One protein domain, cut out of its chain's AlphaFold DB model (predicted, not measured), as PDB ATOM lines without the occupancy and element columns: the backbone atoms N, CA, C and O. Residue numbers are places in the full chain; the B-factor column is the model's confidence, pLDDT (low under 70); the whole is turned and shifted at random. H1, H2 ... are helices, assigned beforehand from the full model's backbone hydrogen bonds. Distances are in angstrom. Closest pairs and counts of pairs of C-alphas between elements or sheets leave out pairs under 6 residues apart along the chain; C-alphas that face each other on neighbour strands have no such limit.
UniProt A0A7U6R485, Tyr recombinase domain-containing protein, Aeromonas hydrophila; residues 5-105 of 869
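Overview. This is residues 5 to 105 of the 869 residues of the protein "Tyr recombinase domain-containing protein" of Aeromonas hydrophila (UniProt A0A7U6R485). One long helix, H2, runs along most of the length of an elongated body; H1 pairs with it as an open helical hairpin, H5 crosses the later half of H2 steeply, and H4 packs on its last residues, 44 to 52. Short H3 sits near the first residues of H1, and at the other end residues 25 to 31 stick out free. The printed part has 101 residues with five named helices, in the order H1 to H5, and no named strand. The class is all helix, with mostly crossed packing. It is only just compact, close to loose, with a radius of gyration of the C-alphas of 15.1 A, and it spans 49 by 29 by 22 A.

Arrangement. Start with H1, residues 5 to 19, and go on to H2, residues 27 to 52, which runs back the opposite way as the second half of a helical hairpin. They touch, H2 with residues 36 to 46 alone, closest at the C-alphas of Leu 12 and Val 39, 6.8 A apart, at a tilt of 37 degrees, only just steep. Next comes H3, residues 54 to 57, which only just touches residues 5 to 6 of H1, with 3 pairs of C-alphas within 8 A; the closest are those of Ile 6 and Phe 57, 6.1 A apart. Then look at H4, residues 66 to 79: it touches residues 44 to 52 of H2 at a steep tilt of 45 degrees, opposite ways, and the closest C-alphas, of His 52 and Ala 73, are 5.4 A apart. Last is H5, residues 84 to 104, whose residues 86 to 94 touch residues 41 to 46 of H2; the closest C-alphas, of Ala 45 and Gly 90, are 5.1 A apart. These two run the same way at a steep tilt of 68 degrees, only just short of about perpendicular. H4 and H5 form a helical hairpin at a shallow tilt of 26 degrees but only just touch, with 3 pairs of C-alphas within 8 A, closest at Thr 78 and Phe 87, 6.4 A. H1 and H4 are apart. Every O i to N i+4 pair is within hydrogen-bond range in H1 and H5, against 21 of 22 in H2 and 8 of 10 in H4; H3 is too short for such a pair.

Along the chain. Find C-alpha 5 at (254.080, 217.708, 193.884), where H1 begins; it is 21.1 A long. H2 starts at C-alpha 27, (253.449, 186.058, 190.627), and is 39.0 A long. H5, 30.1 A long, ends at C-alpha 104, (265.825, 221.262, 195.546).

Size, cuts and confidence. The C-alphas farthest apart, of Gly 26 and Arg 64, are 48.9 A from each other. The printed part has no cut and no long link. Look for pLDDT under 70 at residues 19 to 31 and 103.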
ATOM      1  N   LEU A   5     255.468 218.109 193.637       90.56
ATOM      2  CA  LEU A   5     254.080 217.708 193.884       90.56
ATOM      3  C   LEU A   5     253.277 217.575 192.584       90.56
ATOM      4  O   LEU A   5     252.409 216.705 192.494       90.56
ATOM      5  N   ILE A   6     253.563 218.413 191.582       90.25
ATOM      6  CA  ILE A   6     252.946 218.320 190.252       90.25
ATOM      7  C   ILE A   6     253.461 217.063 189.546       90.25
ATOM      8  O   ILE A   6     252.654 216.286 189.033       90.25
ATOM      9  N   ASP A   7     254.765 216.793 189.632       89.75
ATOM     10  CA  ASP A   7     255.372 215.565 189.105       89.75
ATOM     11  C   ASP A   7     254.776 214.308 189.745       89.75
ATOM     12  O   ASP A   7     254.428 213.353 189.048       89.75
ATOM     13  N   TRP A   8     254.606 214.308 191.073       92.00
ATOM     14  CA  TRP A   8     253.990 213.190 191.791       92.00
ATOM     15  C   TRP A   8     252.530 212.973 191.374       92.00
ATOM     16  O   TRP A   8     252.116 211.831 191.155       92.00
ATOM     17  N   ARG A   9     251.758 214.052 191.177       92.31
ATOM     18  CA  ARG A   9     250.382 213.982 190.658       92.31
ATOM     19  C   ARG A   9     250.334 213.363 189.260       92.31
ATOM     20  O   ARG A   9     249.529 212.462 189.024       92.31
ATOM     21  N   GLU A  10     251.201 213.802 188.353       89.44
ATOM     22  CA  GLU A  10     251.282 213.254 186.992       89.44
ATOM     23  C   GLU A  10     251.766 211.800 186.976       89.44
ATOM     24  O   GLU A  10     251.278 210.978 186.196       89.44
ATOM     25  N   GLN A  11     252.687 211.435 187.868       89.69
ATOM     26  CA  GLN A  11     253.140 210.055 188.016       89.69
ATOM     27  C   GLN A  11     251.999 209.130 188.454       89.69
ATOM     28  O   GLN A  11     251.838 208.053 187.876       89.69
ATOM     29  N   LEU A  12     251.197 209.538 189.443       88.88
ATOM     30  CA  LEU A  12     250.045 208.757 189.903       88.88
ATOM     31  C   LEU A  12     248.983 208.618 188.806       88.88
ATOM     32  O   LEU A  12     248.474 207.519 188.595       88.88
ATOM     33  N   ARG A  13     248.720 209.686 188.041       86.31
ATOM     34  CA  ARG A  13     247.817 209.646 186.880       86.31
ATOM     35  C   ARG A  13     248.276 208.630 185.826       86.31
ATOM     36  O   ARG A  13     247.484 207.796 185.393       86.31
ATOM     37  N   LYS A  14     249.562 208.641 185.460       84.69
ATOM     38  CA  LYS A  14     250.145 207.682 184.500       84.69
ATOM     39  C   LYS A  14     250.090 206.235 184.999       84.69
ATOM     40  O   LYS A  14     249.983 205.309 184.198       84.69
ATOM     41  N   GLU A  15     250.207 206.012 186.306       83.19
ATOM     42  CA  GLU A  15     250.079 204.676 186.903       83.19
ATOM     43  C   GLU A  15     248.624 204.175 186.896       83.19
ATOM     44  O   GLU A  15     248.406 202.993 186.628       83.19
ATOM     45  N   ASP A  16     247.636 205.057 187.087       74.44
ATOM     46  CA  ASP A  16     246.210 204.727 186.937       74.44
ATOM     47  C   ASP A  16     245.877 204.335 185.482       74.44
ATOM     48  O   ASP A  16     245.249 203.300 185.241       74.44
ATOM     49  N   GLU A  17     246.373 205.098 184.500       75.69
ATOM     50  CA  GLU A  17     246.205 204.813 183.063       75.69
ATOM     51  C   GLU A  17     246.863 203.480 182.656       75.69
ATOM     52  O   GLU A  17     246.306 202.698 181.882       75.69
ATOM     53  N   ARG A  18     248.033 203.161 183.224       72.00
ATOM     54  CA  ARG A  18     248.717 201.872 183.004       72.00
ATOM     55  C   ARG A  18     247.985 200.692 183.640       72.00
ATOM     56  O   ARG A  18     248.016 199.598 183.080       72.00
ATOM     57  N   ALA A  19     247.352 200.883 184.796       65.19
ATOM     58  CA  ALA A  19     246.641 199.821 185.506       65.19
ATOM     59  C   ALA A  19     245.348 199.380 184.792       65.19
ATOM     60  O   ALA A  19     244.940 198.227 184.953       65.19
ATOM     61  N   ALA A  20     244.745 200.261 183.985       60.28
ATOM     62  CA  ALA A  20     243.560 199.969 183.178       60.28
ATOM     63  C   ALA A  20     243.831 199.005 182.001       60.28
ATOM     64  O   ALA A  20     242.915 198.321 181.557       60.28
ATOM     65  N   ASN A  21     245.086 198.882 181.546       57.88
ATOM     66  CA  ASN A  21     245.435 198.243 180.266       57.88
ATOM     67  C   ASN A  21     246.201 196.905 180.373       57.88
ATOM     68  O   ASN A  21     246.895 196.516 179.435       57.88
ATOM     69  N   VAL A  22     246.138 196.182 181.501       58.75
ATOM     70  CA  VAL A  22     246.989 194.988 181.704       58.75
ATOM     71  C   VAL A  22     246.239 193.794 182.317       58.75
ATOM     72  O   VAL A  22     245.955 193.773 183.515       58.75
ATOM     73  N   LEU A  23     246.029 192.743 181.513       53.00
ATOM     74  CA  LEU A  23     245.685 191.379 181.951       53.00
ATOM     75  C   LEU A  23     246.976 190.558 182.122       53.00
ATOM     76  O   LEU A  23     247.712 190.348 181.161       53.00
ATOM     77  N   ARG A  24     247.290 190.100 183.344       58.12
ATOM     78  CA  ARG A  24     248.473 189.255 183.635       58.12
ATOM     79  C   ARG A  24     248.168 188.192 184.693       58.12
ATOM     80  O   ARG A  24     247.435 188.465 185.641       58.12
ATOM     81  N   SER A  25     248.790 187.014 184.580       52.50
ATOM     82  CA  SER A  25     248.616 185.873 185.497       52.50
ATOM     83  C   SER A  25     249.826 185.639 186.432       52.50
ATOM     84  O   SER A  25     250.946 186.094 186.182       52.50
ATOM     85  N   GLY A  26     249.606 184.947 187.560       69.94
ATOM     86  CA  GLY A  26     250.667 184.413 188.437       69.94
ATOM     87  C   GLY A  26     251.349 185.408 189.399       69.94
ATOM     88  O   GLY A  26     250.732 186.343 189.909       69.94
ATOM     89  N   ARG A  27     252.653 185.215 189.688       54.50
ATOM     90  CA  ARG A  27     253.449 186.058 190.627       54.50
ATOM     91  C   ARG A  27     253.435 187.548 190.256       54.50
ATOM     92  O   ARG A  27     253.516 188.403 191.141       54.50
ATOM     93  N   ALA A  28     253.294 187.856 188.965       60.19
ATOM     94  CA  ALA A  28     253.146 189.217 188.461       60.19
ATOM     95  C   ALA A  28     251.874 189.895 188.998       60.19
ATOM     96  O   ALA A  28     251.943 191.056 189.391       60.19
ATOM     97  N   MET A  29     250.764 189.160 189.124       66.19
ATOM     98  CA  MET A  29     249.493 189.660 189.663       66.19
ATOM     99  C   MET A  29     249.610 190.054 191.141       66.19
ATOM    100  O   MET A  29     249.091 191.088 191.548       66.19
ATOM    101  N   ARG A  30     250.339 189.281 191.962       61.25
ATOM    102  CA  ARG A  30     250.540 189.611 193.388       61.25
ATOM    103  C   ARG A  30     251.378 190.879 193.569       61.25
ATOM    104  O   ARG A  30     251.048 191.708 194.414       61.25
ATOM    105  N   ARG A  31     252.437 191.045 192.767       67.12
ATOM    106  CA  ARG A  31     253.263 192.265 192.755       67.12
ATOM    107  C   ARG A  31     252.460 193.476 192.278       67.12
ATOM    108  O   ARG A  31     252.571 194.542 192.871       67.12
ATOM    109  N   ASP A  32     251.632 193.290 191.256       71.88
ATOM    110  CA  ASP A  32     250.780 194.344 190.714       71.88
ATOM    111  C   ASP A  32     249.682 194.756 191.703       71.88
ATOM    112  O   ASP A  32     249.490 195.939 191.955       71.88
ATOM    113  N   ARG A  33     249.048 193.794 192.385       74.69
ATOM    114  CA  ARG A  33     248.071 194.056 193.454       74.69
ATOM    115  C   ARG A  33     248.668 194.878 194.598       74.69
ATOM    116  O   ARG A  33     248.016 195.798 195.084       74.69
ATOM    117  N   LEU A  34     249.898 194.570 195.018       74.44
ATOM    118  CA  LEU A  34     250.614 195.358 196.029       74.44
ATOM    119  C   LEU A  34     250.932 196.772 195.527       74.44
ATOM    120  O   LEU A  34     250.757 197.732 196.273       74.44
ATOM    121  N   LYS A  35     251.345 196.911 194.260       79.62
ATOM    122  CA  LYS A  35     251.610 198.213 193.636       79.62
ATOM    123  C   LYS A  35     250.338 199.064 193.541       79.62
ATOM    124  O   LYS A  35     250.362 200.219 193.940       79.62
ATOM    125  N   ARG A  36     249.212 198.484 193.114       80.38
ATOM    126  CA  ARG A  36     247.899 199.155 193.060       80.38
ATOM    127  C   ARG A  36     247.434 199.610 194.440       80.38
ATOM    128  O   ARG A  36     246.982 200.739 194.586       80.38
ATOM    129  N   ALA A  37     247.583 198.760 195.458       82.12
ATOM    130  CA  ALA A  37     247.266 199.135 196.833       82.12
ATOM    131  C   ALA A  37     248.116 200.329 197.304       82.12
ATOM    132  O   ALA A  37     247.584 201.251 197.915       82.12
ATOM    133  N   GLN A  38     249.407 200.353 196.962       84.00
ATOM    134  CA  GLN A  38     250.297 201.474 197.271       84.00
ATOM    135  C   GLN A  38     249.899 202.763 196.531       84.00
ATOM    136  O   GLN A  38     249.808 203.812 197.161       84.00
ATOM    137  N   VAL A  39     249.592 202.688 195.233       87.94
ATOM    138  CA  VAL A  39     249.124 203.836 194.431       87.94
ATOM    139  C   VAL A  39     247.824 204.415 195.000       87.94
ATOM    140  O   VAL A  39     247.706 205.627 195.157       87.94
ATOM    141  N   GLN A  40     246.870 203.569 195.408       88.25
ATOM    142  CA  GLN A  40     245.636 204.028 196.058       88.25
ATOM    143  C   GLN A  40     245.894 204.727 197.397       88.25
ATOM    144  O   GLN A  40     245.220 205.709 197.718       88.25
ATOM    145  N   ILE A  41     246.856 204.234 198.184       89.81
ATOM    146  CA  ILE A  41     247.267 204.889 199.430       89.81
ATOM    147  C   ILE A  41     247.821 206.281 199.122       89.81
ATOM    148  O   ILE A  41     247.389 207.247 199.746       89.81
ATOM    149  N   GLU A  42     248.729 206.395 198.158       92.50
ATOM    150  CA  GLU A  42     249.341 207.668 197.760       92.50
ATOM    151  C   GLU A  42     248.321 208.659 197.193       92.50
ATOM    152  O   GLU A  42     248.360 209.835 197.543       92.50
ATOM    153  N   ARG A  43     247.338 208.186 196.424       90.38
ATOM    154  CA  ARG A  43     246.257 209.018 195.881       90.38
ATOM    155  C   ARG A  43     245.400 209.647 196.975       90.38
ATOM    156  O   ARG A  43     245.210 210.856 196.986       90.38
ATOM    157  N   ARG A  44     244.966 208.856 197.964       91.50
ATOM    158  CA  ARG A  44     244.225 209.388 199.125       91.50
ATOM    159  C   ARG A  44     245.033 210.433 199.895       91.50
ATOM    160  O   ARG A  44     244.445 211.370 200.442       91.50
ATOM    161  N   ALA A  45     246.358 210.268 199.929       91.50
ATOM    162  CA  ALA A  45     247.271 211.203 200.567       91.50
ATOM    163  C   ALA A  45     247.353 212.518 199.785       91.50
ATOM    164  O   ALA A  45     247.178 213.594 200.358       91.50
ATOM    165  N   LEU A  46     247.536 212.421 198.467       92.94
ATOM    166  CA  LEU A  46     247.527 213.555 197.553       92.94
ATOM    167  C   LEU A  46     246.204 214.334 197.630       92.94
ATOM    168  O   LEU A  46     246.224 215.554 197.749       92.94
ATOM    169  N   ASP A  47     245.064 213.643 197.655       90.62
ATOM    170  CA  ASP A  47     243.745 214.274 197.757       90.62
ATOM    171  C   ASP A  47     243.584 215.069 199.062       90.62
ATOM    172  O   ASP A  47     242.913 216.096 199.092       90.62
ATOM    173  N   ALA A  48     244.157 214.586 200.173       90.44
ATOM    174  CA  ALA A  48     244.126 215.314 201.444       90.44
ATOM    175  C   ALA A  48     244.970 216.600 201.392       90.44
ATOM    176  O   ALA A  48     244.565 217.615 201.957       90.44
ATOM    177  N   LEU A  49     246.110 216.573 200.691       91.31
ATOM    178  CA  LEU A  49     246.909 217.773 200.440       91.31
ATOM    179  C   LEU A  49     246.191 218.754 199.517       91.31
ATOM    180  O   LEU A  49     246.148 219.935 199.828       91.31
ATOM    181  N   LEU A  50     245.619 218.288 198.405       91.25
ATOM    182  CA  LEU A  50     244.920 219.153 197.448       91.25
ATOM    183  C   LEU A  50     243.740 219.889 198.090       91.25
ATOM    184  O   LEU A  50     243.490 221.042 197.758       91.25
ATOM    185  N   GLN A  51     243.049 219.242 199.028       92.31
ATOM    186  CA  GLN A  51     241.902 219.823 199.720       92.31
ATOM    187  C   GLN A  51     242.273 221.017 200.613       92.31
ATOM    188  O   GLN A  51     241.527 221.989 200.661       92.31
ATOM    189  N   HIS A  52     243.402 220.949 201.325       91.44
ATOM    190  CA  HIS A  52     243.760 221.937 202.358       91.44
ATOM    191  C   HIS A  52     244.957 222.815 201.993       91.44
ATOM    192  O   HIS A  52     245.119 223.902 202.536       91.44
ATOM    193  N   LEU A  53     245.795 222.361 201.066       90.62
ATOM    194  CA  LEU A  53     247.012 223.026 200.602       90.62
ATOM    195  C   LEU A  53     247.067 223.109 199.056       90.62
ATOM    196  O   LEU A  53     248.102 222.788 198.462       90.62
ATOM    197  N   PRO A  54     246.003 223.567 198.361       92.19
ATOM    198  CA  PRO A  54     246.002 223.662 196.897       92.19
ATOM    199  C   PRO A  54     247.040 224.663 196.367       92.19
ATOM    200  O   PRO A  54     247.520 224.521 195.243       92.19
ATOM    201  N   GLY A  55     247.427 225.656 197.179       88.56
ATOM    202  CA  GLY A  55     248.452 226.648 196.841       88.56
ATOM    203  C   GLY A  55     249.818 226.041 196.504       88.56
ATOM    204  O   GLY A  55     250.516 226.572 195.642       88.56
ATOM    205  N   LEU A  56     250.154 224.882 197.083       89.56
ATOM    206  CA  LEU A  56     251.421 224.185 196.830       89.56
ATOM    207  C   LEU A  56     251.535 223.610 195.408       89.56
ATOM    208  O   LEU A  56     252.634 223.282 194.969       89.56
ATOM    209  N   PHE A  57     250.417 223.495 194.685       91.62
ATOM    210  CA  PHE A  57     250.352 222.962 193.320       91.62
ATOM    211  C   PHE A  57     250.326 224.055 192.241       91.62
ATOM    212  O   PHE A  57     250.092 223.749 191.074       91.62
ATOM    213  N   LYS A  58     250.520 225.324 192.619       87.19
ATOM    214  CA  LYS A  58     250.631 226.454 191.687       87.19
ATOM    215  C   LYS A  58     252.079 226.649 191.234       87.19
ATOM    216  O   LYS A  58     253.009 226.190 191.896       87.19
ATOM    217  N   GLU A  59     252.259 227.372 190.132       83.31
ATOM    218  CA  GLU A  59     253.563 227.843 189.665       83.31
ATOM    219  C   GLU A  59     253.541 229.380 189.574       83.31
ATOM    220  O   GLU A  59     252.834 229.917 188.719       83.31
ATOM    221  N   PRO A  60     254.259 230.108 190.455       81.94
ATOM    222  CA  PRO A  60     255.028 229.618 191.607       81.94
ATOM    223  C   PRO A  60     254.126 229.113 192.748       81.94
ATOM    224  O   PRO A  60     252.983 229.549 192.897       81.94
ATOM    225  N   ALA A  61     254.640 228.193 193.571       86.88
ATOM    226  CA  ALA A  61     253.878 227.632 194.686       86.88
ATOM    227  C   ALA A  61     253.577 228.686 195.763       86.88
ATOM    228  O   ALA A  61     254.463 229.415 196.211       86.88
ATOM    229  N   ASP A  62     252.327 228.721 196.228       87.56
ATOM    230  CA  ASP A  62     251.913 229.550 197.358       87.56
ATOM    231  C   ASP A  62     252.067 228.762 198.661       87.56
ATOM    232  O   ASP A  62     251.309 227.831 198.944       87.56
ATOM    233  N   VAL A  63     253.081 229.137 199.439       85.00
ATOM    234  CA  VAL A  63     253.446 228.498 200.713       85.00
ATOM    235  C   VAL A  63     252.894 229.235 201.937       85.00
ATOM    236  O   VAL A  63     253.128 228.814 203.074       85.00
ATOM    237  N   ARG A  64     252.184 230.355 201.742       83.62
ATOM    238  CA  ARG A  64     251.675 231.178 202.846       83.62
ATOM    239  C   ARG A  64     250.628 230.403 203.643       83.62
ATOM    240  O   ARG A  64     249.771 229.729 203.084       83.62
ATOM    241  N   GLY A  65     250.710 230.495 204.971       76.56
ATOM    242  CA  GLY A  65     249.771 229.817 205.869       76.56
ATOM    243  C   GLY A  65     249.975 228.304 206.000       76.56
ATOM    244  O   GLY A  65     249.139 227.648 206.617       76.56
ATOM    245  N   PHE A  66     251.078 227.738 205.482       81.44
ATOM    246  CA  PHE A  66     251.371 226.303 205.590       81.44
ATOM    247  C   PHE A  66     251.277 225.780 207.030       81.44
ATOM    248  O   PHE A  66     250.652 224.751 207.257       81.44
ATOM    249  N   GLU A  67     251.835 226.499 208.010       75.88
ATOM    250  CA  GLU A  67     251.810 226.080 209.421       75.88
ATOM    251  C   GLU A  67     250.388 225.955 209.989       75.88
ATOM    252  O   GLU A  67     250.140 225.097 210.833       75.88
ATOM    253  N   TYR A  68     249.447 226.760 209.491       82.25
ATOM    254  CA  TYR A  68     248.041 226.727 209.899       82.25
ATOM    255  C   TYR A  68     247.236 225.659 209.143       82.25
ATOM    256  O   TYR A  68     246.404 224.963 209.722       82.25
ATOM    257  N   LEU A  69     247.507 225.492 207.847       85.31
ATOM    258  CA  LEU A  69     246.782 224.572 206.965       85.31
ATOM    259  C   LEU A  69     247.267 223.118 207.080       85.31
ATOM    260  O   LEU A  69     246.507 222.176 206.848       85.31
ATOM    261  N   TRP A  70     248.523 222.908 207.474       84.69
ATOM    262  CA  TRP A  70     249.114 221.582 207.633       84.69
ATOM    263  C   TRP A  70     248.391 220.711 208.681       84.69
ATOM    264  O   TRP A  70     248.041 219.575 208.349       84.69
ATOM    265  N   PRO A  71     248.076 221.194 209.902       81.94
ATOM    266  CA  PRO A  71     247.273 220.436 210.866       81.94
ATOM    267  C   PRO A  71     245.902 219.992 210.327       81.94
ATOM    268  O   PRO A  71     245.486 218.856 210.567       81.94
ATOM    269  N   LEU A  72     245.224 220.844 209.549       86.31
ATOM    270  CA  LEU A  72     243.927 220.543 208.924       86.31
ATOM    271  C   LEU A  72     244.055 219.430 207.869       86.31
ATOM    272  O   LEU A  72     243.266 218.475 207.855       86.31
ATOM    273  N   ALA A  73     245.111 219.496 207.049       85.62
ATOM    274  CA  ALA A  73     245.458 218.448 206.093       85.62
ATOM    275  C   ALA A  73     245.738 217.108 206.796       85.62
ATOM    276  O   ALA A  73     245.265 216.063 206.347       85.62
ATOM    277  N   MET A  74     246.455 217.125 207.925       89.38
ATOM    278  CA  MET A  74     246.778 215.919 208.700       89.38
ATOM    279  C   MET A  74     245.560 215.308 209.398       89.38
ATOM    280  O   MET A  74     245.420 214.081 209.412       89.38
ATOM    281  N   SER A  75     244.655 216.134 209.927       85.06
ATOM    282  CA  SER A  75     243.382 215.674 210.497       85.06
ATOM    283  C   SER A  75     242.552 214.928 209.445       85.06
ATOM    284  O   SER A  75     242.140 213.783 209.645       85.06
ATOM    285  N   THR A  76     242.437 215.515 208.253       88.12
ATOM    286  CA  THR A  76     241.723 214.910 207.120       88.12
ATOM    287  C   THR A  76     242.402 213.635 206.625       88.12
ATOM    288  O   THR A  76     241.736 212.630 206.379       88.12
ATOM    289  N   LEU A  77     243.734 213.637 206.513       87.06
ATOM    290  CA  LEU A  77     244.518 212.465 206.121       87.06
ATOM    291  C   LEU A  77     244.290 211.291 207.081       87.06
ATOM    292  O   LEU A  77     244.130 210.158 206.635       87.06
ATOM    293  N   THR A  78     244.235 211.563 208.387       85.31
ATOM    294  CA  THR A  78     243.989 210.549 209.424       85.31
ATOM    295  C   THR A  78     242.628 209.877 209.230       85.31
ATOM    296  O   THR A  78     242.543 208.653 209.293       85.31
ATOM    297  N   GLY A  79     241.588 210.646 208.893       84.56
ATOM    298  CA  GLY A  79     240.244 210.121 208.612       84.56
ATOM    299  C   GLY A  79     240.116 209.305 207.315       84.56
ATOM    300  O   GLY A  79     239.172 208.528 207.176       84.56
ATOM    301  N   LYS A  80     241.057 209.424 206.365       86.44
ATOM    302  CA  LYS A  80     241.005 208.722 205.062       86.44
ATOM    303  C   LYS A  80     241.496 207.266 205.090       86.44
ATOM    304  O   LYS A  80     241.312 206.547 204.100       86.44
ATOM    305  N   TYR A  81     242.104 206.800 206.184       87.75
ATOM    306  CA  TYR A  81     242.639 205.436 206.289       87.75
ATOM    307  C   TYR A  81     242.043 204.664 207.462       87.75
ATOM    308  O   TYR A  81     241.989 205.150 208.584       87.75
ATOM    309  N   ARG A  82     241.680 203.399 207.215       80.69
ATOM    310  CA  ARG A  82     241.217 202.478 208.269       80.69
ATOM    311  C   ARG A  82     242.372 201.850 209.046       80.69
ATOM    312  O   ARG A  82     242.212 201.480 210.202       80.69
ATOM    313  N   ARG A  83     243.530 201.672 208.399       78.88
ATOM    314  CA  ARG A  83     244.709 201.023 208.986       78.88
ATOM    315  C   ARG A  83     245.815 202.035 209.235       78.88
ATOM    316  O   ARG A  83     246.190 202.797 208.346       78.88
ATOM    317  N   GLN A  84     246.432 201.953 210.412       74.44
ATOM    318  CA  GLN A  84     247.544 202.826 210.791       74.44
ATOM    319  C   GLN A  84     248.765 202.684 209.860       74.44
ATOM    320  O   GLN A  84     249.500 203.648 209.651       74.44
ATOM    321  N   SER A  85     249.002 201.497 209.291       72.69
ATOM    322  CA  SER A  85     250.086 201.264 208.326       72.69
ATOM    323  C   SER A  85     249.878 202.015 207.009       72.69
ATOM    324  O   SER A  85     250.839 202.554 206.464       72.69
ATOM    325  N   GLU A  86     248.636 202.094 206.525       84.06
ATOM    326  CA  GLU A  86     248.266 202.820 205.303       84.06
ATOM    327  C   GLU A  86     248.390 204.329 205.514       84.06
ATOM    328  O   GLU A  86     249.004 205.010 204.697       84.06
ATOM    329  N   PHE A  87     247.924 204.829 206.666       85.00
ATOM    330  CA  PHE A  87     248.139 206.216 207.079       85.00
ATOM    331  C   PHE A  87     249.628 206.585 207.093       85.00
ATOM    332  O   PHE A  87     250.028 207.576 206.486       85.00
ATOM    333  N   LYS A  88     250.477 205.765 207.733       76.44
ATOM    334  CA  LYS A  88     251.931 205.999 207.779       76.44
ATOM    335  C   LYS A  88     252.559 206.000 206.385       76.44
ATOM    336  O   LYS A  88     253.444 206.813 206.128       76.44
ATOM    337  N   ALA A  89     252.123 205.104 205.501       80.12
ATOM    338  CA  ALA A  89     252.607 205.042 204.126       80.12
ATOM    339  C   ALA A  89     252.195 206.284 203.314       80.12
ATOM    340  O   ALA A  89     253.050 206.865 202.646       80.12
ATOM    341  N   GLY A  90     250.942 206.736 203.433       86.56
ATOM    342  CA  GLY A  90     250.451 207.961 202.794       86.56
ATOM    343  C   GLY A  90     251.154 209.221 203.308       86.56
ATOM    344  O   GLY A  90     251.655 210.017 202.517       86.56
ATOM    345  N   LEU A  91     251.295 209.358 204.631       85.56
ATOM    346  CA  LEU A  91     252.037 210.458 205.255       85.56
ATOM    347  C   LEU A  91     253.504 210.484 204.810       85.56
ATOM    348  O   LEU A  91     254.052 211.544 204.515       85.56
ATOM    349  N   ARG A  92     254.152 209.316 204.732       81.81
ATOM    350  CA  ARG A  92     255.532 209.207 204.247       81.81
ATOM    351  C   ARG A  92     255.667 209.672 202.798       81.81
ATOM    352  O   ARG A  92     256.647 210.346 202.502       81.81
ATOM    353  N   ALA A  93     254.723 209.331 201.922       87.12
ATOM    354  CA  ALA A  93     254.742 209.774 200.528       87.12
ATOM    355  C   ALA A  93     254.664 211.307 200.421       87.12
ATOM    356  O   ALA A  93     255.534 211.915 199.802       87.12
ATOM    357  N   ILE A  94     253.720 211.929 201.142       88.69
ATOM    358  CA  ILE A  94     253.597 213.393 201.249       88.69
ATOM    359  C   ILE A  94     254.920 214.030 201.691       88.69
ATOM    360  O   ILE A  94     255.434 214.940 201.039       88.69
ATOM    361  N   LEU A  95     255.482 213.551 202.806       83.19
ATOM    362  CA  LEU A  95     256.678 214.150 203.396       83.19
ATOM    363  C   LEU A  95     257.908 213.994 202.502       83.19
ATOM    364  O   LEU A  95     258.733 214.900 202.471       83.19
ATOM    365  N   LEU A  96     258.030 212.891 201.757       79.12
ATOM    366  CA  LEU A  96     259.116 212.706 200.794       79.12
ATOM    367  C   LEU A  96     259.046 213.731 199.654       79.12
ATOM    368  O   LEU A  96     260.067 214.343 199.346       79.12
ATOM    369  N   CYS A  97     257.862 213.974 199.083       86.00
ATOM    370  CA  CYS A  97     257.680 214.968 198.020       86.00
ATOM    371  C   CYS A  97     257.928 216.402 198.512       86.00
ATOM    372  O   CYS A  97     258.645 217.170 197.869       86.00
ATOM    373  N   LEU A  98     257.402 216.764 199.687       83.88
ATOM    374  CA  LEU A  98     257.649 218.085 200.276       83.88
ATOM    375  C   LEU A  98     259.132 218.284 200.625       83.88
ATOM    376  O   LEU A  98     259.689 219.357 200.377       83.88
ATOM    377  N   GLN A  99     259.789 217.245 201.151       77.00
ATOM    378  CA  GLN A  99     261.215 217.269 201.473       77.00
ATOM    379  C   GLN A  99     262.076 217.384 200.214       77.00
ATOM    380  O   GLN A  99     263.072 218.101 200.235       77.00
ATOM    381  N   GLN A 100     261.690 216.733 199.114       79.44
ATOM    382  CA  GLN A 100     262.345 216.904 197.820       79.44
ATOM    383  C   GLN A 100     262.285 218.367 197.370       79.44
ATOM    384  O   GLN A 100     263.312 218.910 196.971       79.44
ATOM    385  N   GLY A 101     261.139 219.039 197.516       76.31
ATOM    386  CA  GLY A 101     261.023 220.469 197.207       76.31
ATOM    387  C   GLY A 101     261.901 221.356 198.099       76.31
ATOM    388  O   GLY A 101     262.560 222.259 197.589       76.31
ATOM    389  N   ASN A 102     262.015 221.040 199.398       72.12
ATOM    390  CA  ASN A 102     262.963 221.699 200.309       72.12
ATOM    391  C   ASN A 102     264.422 221.498 199.867       72.12
ATOM    392  O   ASN A 102     265.217 222.436 199.865       72.12
ATOM    393  N   THR A 103     264.797 220.267 199.513       66.50
ATOM    394  CA  THR A 103     266.169 219.912 199.126       66.50
ATOM    395  C   THR A 103     266.565 220.521 197.782       66.50
ATOM    396  O   THR A 103     267.711 220.940 197.628       66.50
ATOM    397  N   SER A 104     265.627 220.609 196.841       72.38
ATOM    398  CA  SER A 104     265.825 221.262 195.546       72.38
ATOM    399  C   SER A 104     265.749 222.791 195.625       72.38
ATOM    400  O   SER A 104     266.071 223.451 194.647       72.38
ATOM    401  N   GLY A 105     265.350 223.369 196.765       70.38
ATOM    402  CA  GLY A 105     265.227 224.818 196.946       70.38
ATOM    403  C   GLY A 105     263.978 225.437 196.307       70.38
ATOM    404  O   GLY A 105     263.947 226.646 196.105       70.38
TER     405      GLY A 105